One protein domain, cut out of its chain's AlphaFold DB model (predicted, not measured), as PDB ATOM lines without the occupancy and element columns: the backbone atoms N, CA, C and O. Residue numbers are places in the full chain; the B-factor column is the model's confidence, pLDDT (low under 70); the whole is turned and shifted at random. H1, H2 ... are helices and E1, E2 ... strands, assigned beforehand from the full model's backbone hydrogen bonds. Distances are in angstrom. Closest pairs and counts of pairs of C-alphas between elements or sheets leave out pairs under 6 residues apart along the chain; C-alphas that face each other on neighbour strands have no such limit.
ATOM      1  N   ASN A  11     154.956 208.482 184.211       79.06
ATOM      2  CA  ASN A  11     154.813 207.075 183.854       79.06
ATOM      3  C   ASN A  11     154.600 206.922 182.343       79.06
ATOM      4  O   ASN A  11     153.773 207.625 181.763       79.06
ATOM      5  N   VAL A  12     155.320 205.998 181.714       82.94
ATOM      6  CA  VAL A  12     155.269 205.751 180.270       82.94
ATOM      7  C   VAL A  12     155.124 204.260 179.975       82.94
ATOM      8  O   VAL A  12     155.638 203.423 180.710       82.94
ATOM      9  N   SER A  13     154.420 203.917 178.896       85.38
ATOM     10  CA  SER A  13     154.315 202.532 178.424       85.38
ATOM     11  C   SER A  13     155.607 202.066 177.750       85.38
ATOM     12  O   SER A  13     156.424 202.888 177.329       85.38
ATOM     13  N   GLU A  14     155.757 200.753 177.571       84.88
ATOM     14  CA  GLU A  14     156.876 200.136 176.847       84.88
ATOM     15  C   GLU A  14     157.175 200.790 175.488       84.88
ATOM     16  O   GLU A  14     158.330 201.064 175.173       84.88
ATOM     17  N   THR A  15     156.153 201.108 174.690       84.69
ATOM     18  CA  THR A  15     156.348 201.749 173.378       84.69
ATOM     19  C   THR A  15     157.017 203.116 173.512       84.69
ATOM     20  O   THR A  15     157.970 203.433 172.800       84.69
ATOM     21  N   VAL A  16     156.542 203.934 174.454       82.88
ATOM     22  CA  VAL A  16     157.104 205.265 174.703       82.88
ATOM     23  C   VAL A  16     158.501 205.139 175.307       82.88
ATOM     24  O   VAL A  16     159.414 205.826 174.853       82.88
ATOM     25  N   ALA A  17     158.691 204.220 176.257       85.94
ATOM     26  CA  ALA A  17     159.989 203.869 176.823       85.94
ATOM     27  C   ALA A  17     160.993 203.486 175.725       85.94
ATOM     28  O   ALA A  17     162.095 204.026 175.683       85.94
ATOM     29  N   GLY A  18     160.593 202.646 174.767       85.19
ATOM     30  CA  GLY A  18     161.404 202.254 173.616       85.19
ATOM     31  C   GLY A  18     161.887 203.440 172.778       85.19
ATOM     32  O   GLY A  18     163.049 203.462 172.371       85.19
ATOM     33  N   ASN A  19     161.037 204.452 172.590       84.12
ATOM     34  CA  ASN A  19     161.363 205.653 171.818       84.12
ATOM     35  C   ASN A  19     162.285 206.625 172.566       84.12
ATOM     36  O   ASN A  19     163.059 207.348 171.937       84.12
ATOM     37  N   VAL A  20     162.211 206.670 173.900       82.50
ATOM     38  CA  VAL A  20     162.927 207.670 174.711       82.50
ATOM     39  C   VAL A  20     164.090 207.102 175.528       82.50
ATOM     40  O   VAL A  20     164.876 207.894 176.046       82.50
ATOM     41  N   LYS A  21     164.280 205.773 175.592       84.81
ATOM     42  CA  LYS A  21     165.372 205.092 176.331       84.81
ATOM     43  C   LYS A  21     166.775 205.537 175.928       84.81
ATOM     44  O   LYS A  21     167.740 205.412 176.684       84.81
ATOM     45  N   THR A  22     166.920 206.036 174.702       83.69
ATOM     46  CA  THR A  22     168.197 206.568 174.229       83.69
ATOM     47  C   THR A  22     168.501 207.915 174.866       83.69
ATOM     48  O   THR A  22     169.666 208.225 175.026       83.69
ATOM     49  N   LEU A  23     167.484 208.693 175.245       81.31
ATOM     50  CA  LEU A  23     167.618 210.057 175.762       81.31
ATOM     51  C   LEU A  23     167.480 210.130 177.286       81.31
ATOM     52  O   LEU A  23     168.172 210.922 177.923       81.31
ATOM     53  N   PHE A  24     166.588 209.328 177.864       85.19
ATOM     54  CA  PHE A  24     166.231 209.373 179.279       85.19
ATOM     55  C   PHE A  24     166.659 208.107 180.013       85.19
ATOM     56  O   PHE A  24     166.740 207.024 179.434       85.19
ATOM     57  N   GLU A  25     166.912 208.265 181.306       85.94
ATOM     58  CA  GLU A  25     166.948 207.166 182.260       85.94
ATOM     59  C   GLU A  25     165.517 206.744 182.592       85.94
ATOM     60  O   GLU A  25     164.664 207.581 182.913       85.94
ATOM     61  N   LEU A  26     165.275 205.442 182.484       88.44
ATOM     62  CA  LEU A  26     163.982 204.815 182.690       88.44
ATOM     63  C   LEU A  26     164.124 203.748 183.769       88.44
ATOM     64  O   LEU A  26     165.004 202.898 183.649       88.44
ATOM     65  N   ASP A  27     163.240 203.769 184.760       88.06
ATOM     66  CA  ASP A  27     163.145 202.702 185.756       88.06
ATOM     67  C   ASP A  27     161.920 201.831 185.474       88.06
ATOM     68  O   ASP A  27     160.839 202.370 185.214       88.06
ATOM     69  N   PRO A  28     162.032 200.495 185.547       86.25
ATOM     70  CA  PRO A  28     160.870 199.628 185.444       86.25
ATOM     71  C   PRO A  28     159.931 199.901 186.620       86.25
ATOM     72  O   PRO A  28     160.315 199.829 187.785       86.25
ATOM     73  N   ARG A  29     158.674 200.216 186.307       85.19
ATOM     74  CA  ARG A  29     157.606 200.319 187.305       85.19
ATOM     75  C   ARG A  29     156.943 198.963 187.551       85.19
ATOM     76  O   ARG A  29     156.389 198.736 188.623       85.19
ATOM     77  N   GLY A  30     156.980 198.095 186.543       84.75
ATOM     78  CA  GLY A  30     156.239 196.843 186.487       84.75
ATOM     79  C   GLY A  30     155.060 196.930 185.524       84.75
ATOM     80  O   GLY A  30     154.802 197.965 184.904       84.75
ATOM     81  N   ALA A  31     154.344 195.822 185.397       83.69
ATOM     82  CA  ALA A  31     153.255 195.701 184.444       83.69
ATOM     83  C   ALA A  31     151.905 196.115 185.027       83.69
ATOM     84  O   ALA A  31     151.627 195.880 186.203       83.69
ATOM     85  N   ILE A  32     151.039 196.646 184.168       82.19
ATOM     86  CA  ILE A  32     149.618 196.827 184.464       82.19
ATOM     87  C   ILE A  32     148.769 195.975 183.526       82.19
ATOM     88  O   ILE A  32     149.049 195.877 182.329       82.19
ATOM     89  N   ASP A  33     147.701 195.396 184.061       80.06
ATOM     90  CA  ASP A  33     146.681 194.754 183.245       80.06
ATOM     91  C   ASP A  33     145.726 195.803 182.687       80.06
ATOM     92  O   ASP A  33     145.122 196.610 183.396       80.06
ATOM     93  N   THR A  34     145.601 195.814 181.368       77.94
ATOM     94  CA  THR A  34     144.618 196.653 180.691       77.94
ATOM     95  C   THR A  34     143.232 196.030 180.788       77.94
ATOM     96  O   THR A  34     143.086 194.812 180.866       77.94
ATOM     97  N   LYS A  35     142.184 196.851 180.640       75.75
ATOM     98  CA  LYS A  35     140.785 196.381 180.551       75.75
ATOM     99  C   LYS A  35     140.546 195.302 179.476       75.75
ATOM    100  O   LYS A  35     139.514 194.649 179.500       75.75
ATOM    101  N   ARG A  36     141.474 195.125 178.525       77.12
ATOM    102  CA  ARG A  36     141.433 194.101 177.464       77.12
ATOM    103  C   ARG A  36     142.258 192.843 177.791       77.12
ATOM    104  O   ARG A  36     142.542 192.073 176.882       77.12
ATOM    105  N   GLY A  37     142.693 192.664 179.041       74.31
ATOM    106  CA  GLY A  37     143.478 191.502 179.480       74.31
ATOM    107  C   GLY A  37     144.901 191.450 178.920       74.31
ATOM    108  O   GLY A  37     145.539 190.404 178.950       74.31
ATOM    109  N   ARG A  38     145.405 192.559 178.362       79.44
ATOM    110  CA  ARG A  38     146.801 192.663 177.923       79.44
ATOM    111  C   ARG A  38     147.640 193.267 179.033       79.44
ATOM    112  O   ARG A  38     147.282 194.335 179.537       79.44
ATOM    113  N   ARG A  39     148.767 192.623 179.320       81.81
ATOM    114  CA  ARG A  39     149.790 193.095 180.247       81.81
ATOM    115  C   ARG A  39     150.669 194.128 179.542       81.81
ATOM    116  O   ARG A  39     151.281 193.817 178.523       81.81
ATOM    117  N   LEU A  40     150.673 195.364 180.036       82.44
ATOM    118  CA  LEU A  40     151.518 196.445 179.532       82.44
ATOM    119  C   LEU A  40     152.614 196.752 180.544       82.44
ATOM    120  O   LEU A  40     152.318 197.177 181.660       82.44
ATOM    121  N   GLU A  41     153.865 196.586 180.129       84.88
ATOM    122  CA  GLU A  41     155.021 197.029 180.903       84.88
ATOM    123  C   GLU A  41     155.038 198.561 180.981       84.88
ATOM    124  O   GLU A  41     154.895 199.267 179.972       84.88
ATOM    125  N   MET A  42     155.195 199.074 182.199       86.56
ATOM    126  CA  MET A  42     155.252 200.500 182.490       86.56
ATOM    127  C   MET A  42     156.626 200.862 183.050       86.56
ATOM    128  O   MET A  42     157.259 200.093 183.778       86.56
ATOM    129  N   PHE A  43     157.065 202.075 182.744       85.81
ATOM    130  CA  PHE A  43     158.363 202.604 183.129       85.81
ATOM    131  C   PHE A  43     158.204 204.015 183.691       85.81
ATOM    132  O   PHE A  43     157.436 204.825 183.173       85.81
ATOM    133  N   PHE A  44     158.960 204.337 184.732       83.69
ATOM    134  CA  PHE A  44     159.116 205.705 185.196       83.69
ATOM    135  C   PHE A  44     160.197 206.410 184.392       83.69
ATOM    136  O   PHE A  44     161.318 205.923 184.268       83.69
ATOM    137  N   LEU A  45     159.864 207.587 183.876       84.44
ATOM    138  CA  LEU A  45     160.805 208.481 183.227       84.44
ATOM    139  C   LEU A  45     161.422 209.404 184.281       84.44
ATOM    140  O   LEU A  45     160.719 210.216 184.882       84.44
ATOM    141  N   ASN A  46     162.731 209.261 184.501       82.38
ATOM    142  CA  ASN A  46     163.450 209.964 185.563       82.38
ATOM    143  C   ASN A  46     164.093 211.261 185.066       82.38
ATOM    144  O   ASN A  46     163.570 212.354 185.274       82.38
ATOM    145  N   ARG A  47     165.254 211.157 184.414       79.69
ATOM    146  CA  ARG A  47     166.045 212.312 183.970       79.69
ATOM    147  C   ARG A  47     166.662 212.077 182.606       79.69
ATOM    148  O   ARG A  47     166.817 210.945 182.160       79.69
ATOM    149  N   LEU A  48     167.001 213.172 181.936       80.44
ATOM    150  CA  LEU A  48     167.782 213.123 180.709       80.44
ATOM    151  C   LEU A  48     169.188 212.605 181.040       80.44
ATOM    152  O   LEU A  48     169.789 213.059 182.015       80.44
ATOM    153  N   LYS A  49     169.722 211.697 180.222       81.75
ATOM    154  CA  LYS A  49     171.088 211.204 180.402       81.75
ATOM    155  C   LYS A  49     172.097 212.363 180.336       81.75
ATOM    156  O   LYS A  49     171.922 213.285 179.526       81.75
ATOM    157  N   PRO A  50     173.170 212.317 181.145       75.38
ATOM    158  CA  PRO A  50     174.132 213.414 181.267       75.38
ATOM    159  C   PRO A  50     174.811 213.774 179.937       75.38
ATOM    160  O   PRO A  50     175.042 214.949 179.669       75.38
ATOM    161  N   GLU A  51     175.030 212.795 179.054       75.69
ATOM    162  CA  GLU A  51     175.565 212.990 177.696       75.69
ATOM    163  C   GLU A  51     174.716 213.946 176.833       75.69
ATOM    164  O   GLU A  51     175.241 214.764 176.074       75.69
ATOM    165  N   TYR A  52     173.391 213.916 176.996       71.44
ATOM    166  CA  TYR A  52     172.482 214.842 176.322       71.44
ATOM    167  C   TYR A  52     172.280 216.126 177.113       71.44
ATOM    168  O   TYR A  52     172.016 217.168 176.513       71.44
ATOM    169  N   PHE A  53     172.431 216.080 178.437       69.50
ATOM    170  CA  PHE A  53     172.430 217.283 179.257       69.50
ATOM    171  C   PHE A  53     173.619 218.182 178.911       69.50
ATOM    172  O   PHE A  53     173.424 219.371 178.727       69.50
ATOM    173  N   ALA A  54     174.816 217.642 178.689       66.88
ATOM    174  CA  ALA A  54     175.961 218.436 178.236       66.88
ATOM    175  C   ALA A  54     175.762 218.998 176.812       66.88
ATOM    176  O   ALA A  54     176.127 220.135 176.526       66.88
ATOM    177  N   ARG A  55     175.135 218.224 175.912       65.88
ATOM    178  CA  ARG A  55     174.922 218.614 174.504       65.88
ATOM    179  C   ARG A  55     173.788 219.619 174.300       65.88
ATOM    180  O   ARG A  55     173.805 220.396 173.343       65.88
ATOM    181  N   TYR A  56     172.769 219.568 175.151       63.81
ATOM    182  CA  TYR A  56     171.565 220.382 175.006       63.81
ATOM    183  C   TYR A  56     171.329 221.339 176.170       63.81
ATOM    184  O   TYR A  56     170.530 222.252 175.989       63.81
ATOM    185  N   GLY A  57     172.014 221.177 177.303       54.66
ATOM    186  CA  GLY A  57     171.874 221.925 178.554       54.66
ATOM    187  C   GLY A  57     172.270 223.386 178.431       54.66
ATOM    188  O   GLY A  57     173.378 223.799 178.735       54.66
ATOM    189  N   GLY A  58     171.305 224.183 178.004       61.91
ATOM    190  CA  GLY A  58     171.263 225.626 178.161       61.91
ATOM    191  C   GLY A  58     169.799 226.069 178.250       61.91
ATOM    192  O   GLY A  58     168.897 225.234 178.177       61.91
ATOM    193  N   PRO A  59     169.504 227.372 178.335       56.16
ATOM    194  CA  PRO A  59     168.126 227.881 178.409       56.16
ATOM    195  C   PRO A  59     167.220 227.424 177.242       56.16
ATOM    196  O   PRO A  59     165.998 227.390 177.361       56.16
ATOM    197  N   HIS A  60     167.812 226.967 176.131       55.22
ATOM    198  CA  HIS A  60     167.121 226.407 174.963       55.22
ATOM    199  C   HIS A  60     167.026 224.864 174.937       55.22
ATOM    200  O   HIS A  60     166.463 224.307 173.987       55.22
ATOM    201  N   ALA A  61     167.537 224.169 175.964       59.84
ATOM    202  CA  ALA A  61     167.525 222.707 176.102       59.84
ATOM    203  C   ALA A  61     166.112 222.149 176.018       59.84
ATOM    204  O   ALA A  61     165.823 221.278 175.201       59.84
ATOM    205  N   LYS A  62     165.218 222.715 176.839       58.91
ATOM    206  CA  LYS A  62     163.839 222.248 177.001       58.91
ATOM    207  C   LYS A  62     163.110 222.231 175.658       58.91
ATOM    208  O   LYS A  62     162.492 221.236 175.306       58.91
ATOM    209  N   ARG A  63     163.279 223.279 174.843       59.84
ATOM    210  CA  ARG A  63     162.648 223.383 173.517       59.84
ATOM    211  C   ARG A  63     163.210 222.375 172.508       59.84
ATOM    212  O   ARG A  63     162.443 221.801 171.738       59.84
ATOM    213  N   LYS A  64     164.529 222.138 172.503       64.38
ATOM    214  CA  LYS A  64     165.170 221.145 171.617       64.38
ATOM    215  C   LYS A  64     164.787 219.713 172.003       64.38
ATOM    216  O   LYS A  64     164.473 218.916 171.121       64.38
ATOM    217  N   ILE A  65     164.750 219.422 173.303       65.44
ATOM    218  CA  ILE A  65     164.337 218.127 173.853       65.44
ATOM    219  C   ILE A  65     162.859 217.871 173.543       65.44
ATOM    220  O   ILE A  65     162.556 216.840 172.950       65.44
ATOM    221  N   CYS A  66     161.957 218.826 173.804       62.38
ATOM    222  CA  CYS A  66     160.538 218.689 173.454       62.38
ATOM    223  C   CYS A  66     160.331 218.445 171.956       62.38
ATOM    224  O   CYS A  66     159.568 217.562 171.579       62.38
ATOM    225  N   ARG A  67     161.051 219.163 171.082       65.50
ATOM    226  CA  ARG A  67     160.960 218.956 169.627       65.50
ATOM    227  C   ARG A  67     161.451 217.567 169.205       65.50
ATOM    228  O   ARG A  67     160.886 216.974 168.290       65.50
ATOM    229  N   ARG A  68     162.496 217.043 169.851       65.75
ATOM    230  CA  ARG A  68     163.028 215.701 169.570       65.75
ATOM    231  C   ARG A  68     162.092 214.607 170.074       65.75
ATOM    232  O   ARG A  68     161.849 213.670 169.326       65.75
ATOM    233  N   ILE A  69     161.547 214.751 171.284       67.31
ATOM    234  CA  ILE A  69     160.538 213.838 171.840       67.31
ATOM    235  C   ILE A  69     159.298 213.838 170.948       67.31
ATOM    236  O   ILE A  69     158.866 212.774 170.532       67.31
ATOM    237  N   HIS A  70     158.790 215.014 170.571       64.75
ATOM    238  CA  HIS A  70     157.666 215.122 169.645       64.75
ATOM    239  C   HIS A  70     157.948 214.364 168.343       64.75
ATOM    240  O   HIS A  70     157.130 213.557 167.939       64.75
ATOM    241  N   ARG A  71     159.135 214.531 167.740       66.94
ATOM    242  CA  ARG A  71     159.526 213.795 166.523       66.94
ATOM    243  C   ARG A  71     159.614 212.277 166.731       66.94
ATOM    244  O   ARG A  71     159.234 211.530 165.841       66.94
ATOM    245  N   LEU A  72     160.126 211.826 167.877       67.12
ATOM    246  CA  LEU A  72     160.228 210.401 168.214       67.12
ATOM    247  C   LEU A  72     158.855 209.762 168.458       67.12
ATOM    248  O   LEU A  72     158.674 208.589 168.159       67.12
ATOM    249  N   LEU A  73     157.899 210.525 168.993       64.75
ATOM    250  CA  LEU A  73     156.555 210.039 169.307       64.75
ATOM    251  C   LEU A  73     155.563 210.204 168.151       64.75
ATOM    252  O   LEU A  73     154.627 209.419 168.055       64.75
ATOM    253  N   SER A  74     155.747 211.200 167.281       63.19
ATOM    254  CA  SER A  74     154.815 211.493 166.188       63.19
ATOM    255  C   SER A  74     155.073 210.683 164.916       63.19
ATOM    256  O   SER A  74     154.249 210.735 164.015       63.19
ATOM    257  N   GLY A  75     156.201 209.971 164.798       50.09
ATOM    258  CA  GLY A  75     156.489 209.092 163.654       50.09
ATOM    259  C   GLY A  75     156.581 209.774 162.278       50.09
ATOM    260  O   GLY A  75     156.715 209.079 161.279       50.09
TER     261      GLY A  75
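What this domain is: This is residues 11 to 75 of the 78 residues of an uncharacterized protein of Mesorhizobium alhagi CCNWXJ12-2 (UniProt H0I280). A long hairpin, E2 and E3, with short E1 beside E3, has H1 over one face; beyond one hairpin end H2 leads to H3, which folds back to H1. The 65 printed residues include three named helices and three named strands, E1 H1 E2 E3 H2 H3, with an antiparallel sheet E1 E3 E2, mixed class. The whole is loose, radius of gyration of the C-alphas 13.6 A, spanning 44 by 23 by 15 A.

How they stand to each other: E1, residues 11 to 13, is antiparallel to E3, residues 39 to 48; N 12 and O 43, 2.8 A apart, are within hydrogen-bond range. E2, residues 24 to 33, forms a hairpin with E3, N 44 and O 27 at 2.8 A. H1, residues 14 to 20, is on the sheet, height 7.5 A; E1, H1 and E2 form a split strand-helix-strand unit, two strands of one sheet with a helix between them along the chain and another strand, E3, between them in the sheet, its crossover right-handed. H2, residues 50 to 56, only grazes the sheet. H3, residues 61 to 74, touches H1 with residues 69 to 73 alone, at a steep tilt of 43 degrees; Asn 19 and Leu 72 have the closest C-alphas, 6.1 A. Every helix O i to N i+4 pair is within range.

Where its parts are: E1 begins at C-alpha 11 (154.813, 207.075, 183.854); H3, 19.6 A, ends at C-alpha 74 (154.815, 211.493, 166.188). E2 measures 24.7 A, E3 26.9 A.

The domain as a whole: The printed part has no cut; its links are tight. Residues 53 to 75 have pLDDT under 70.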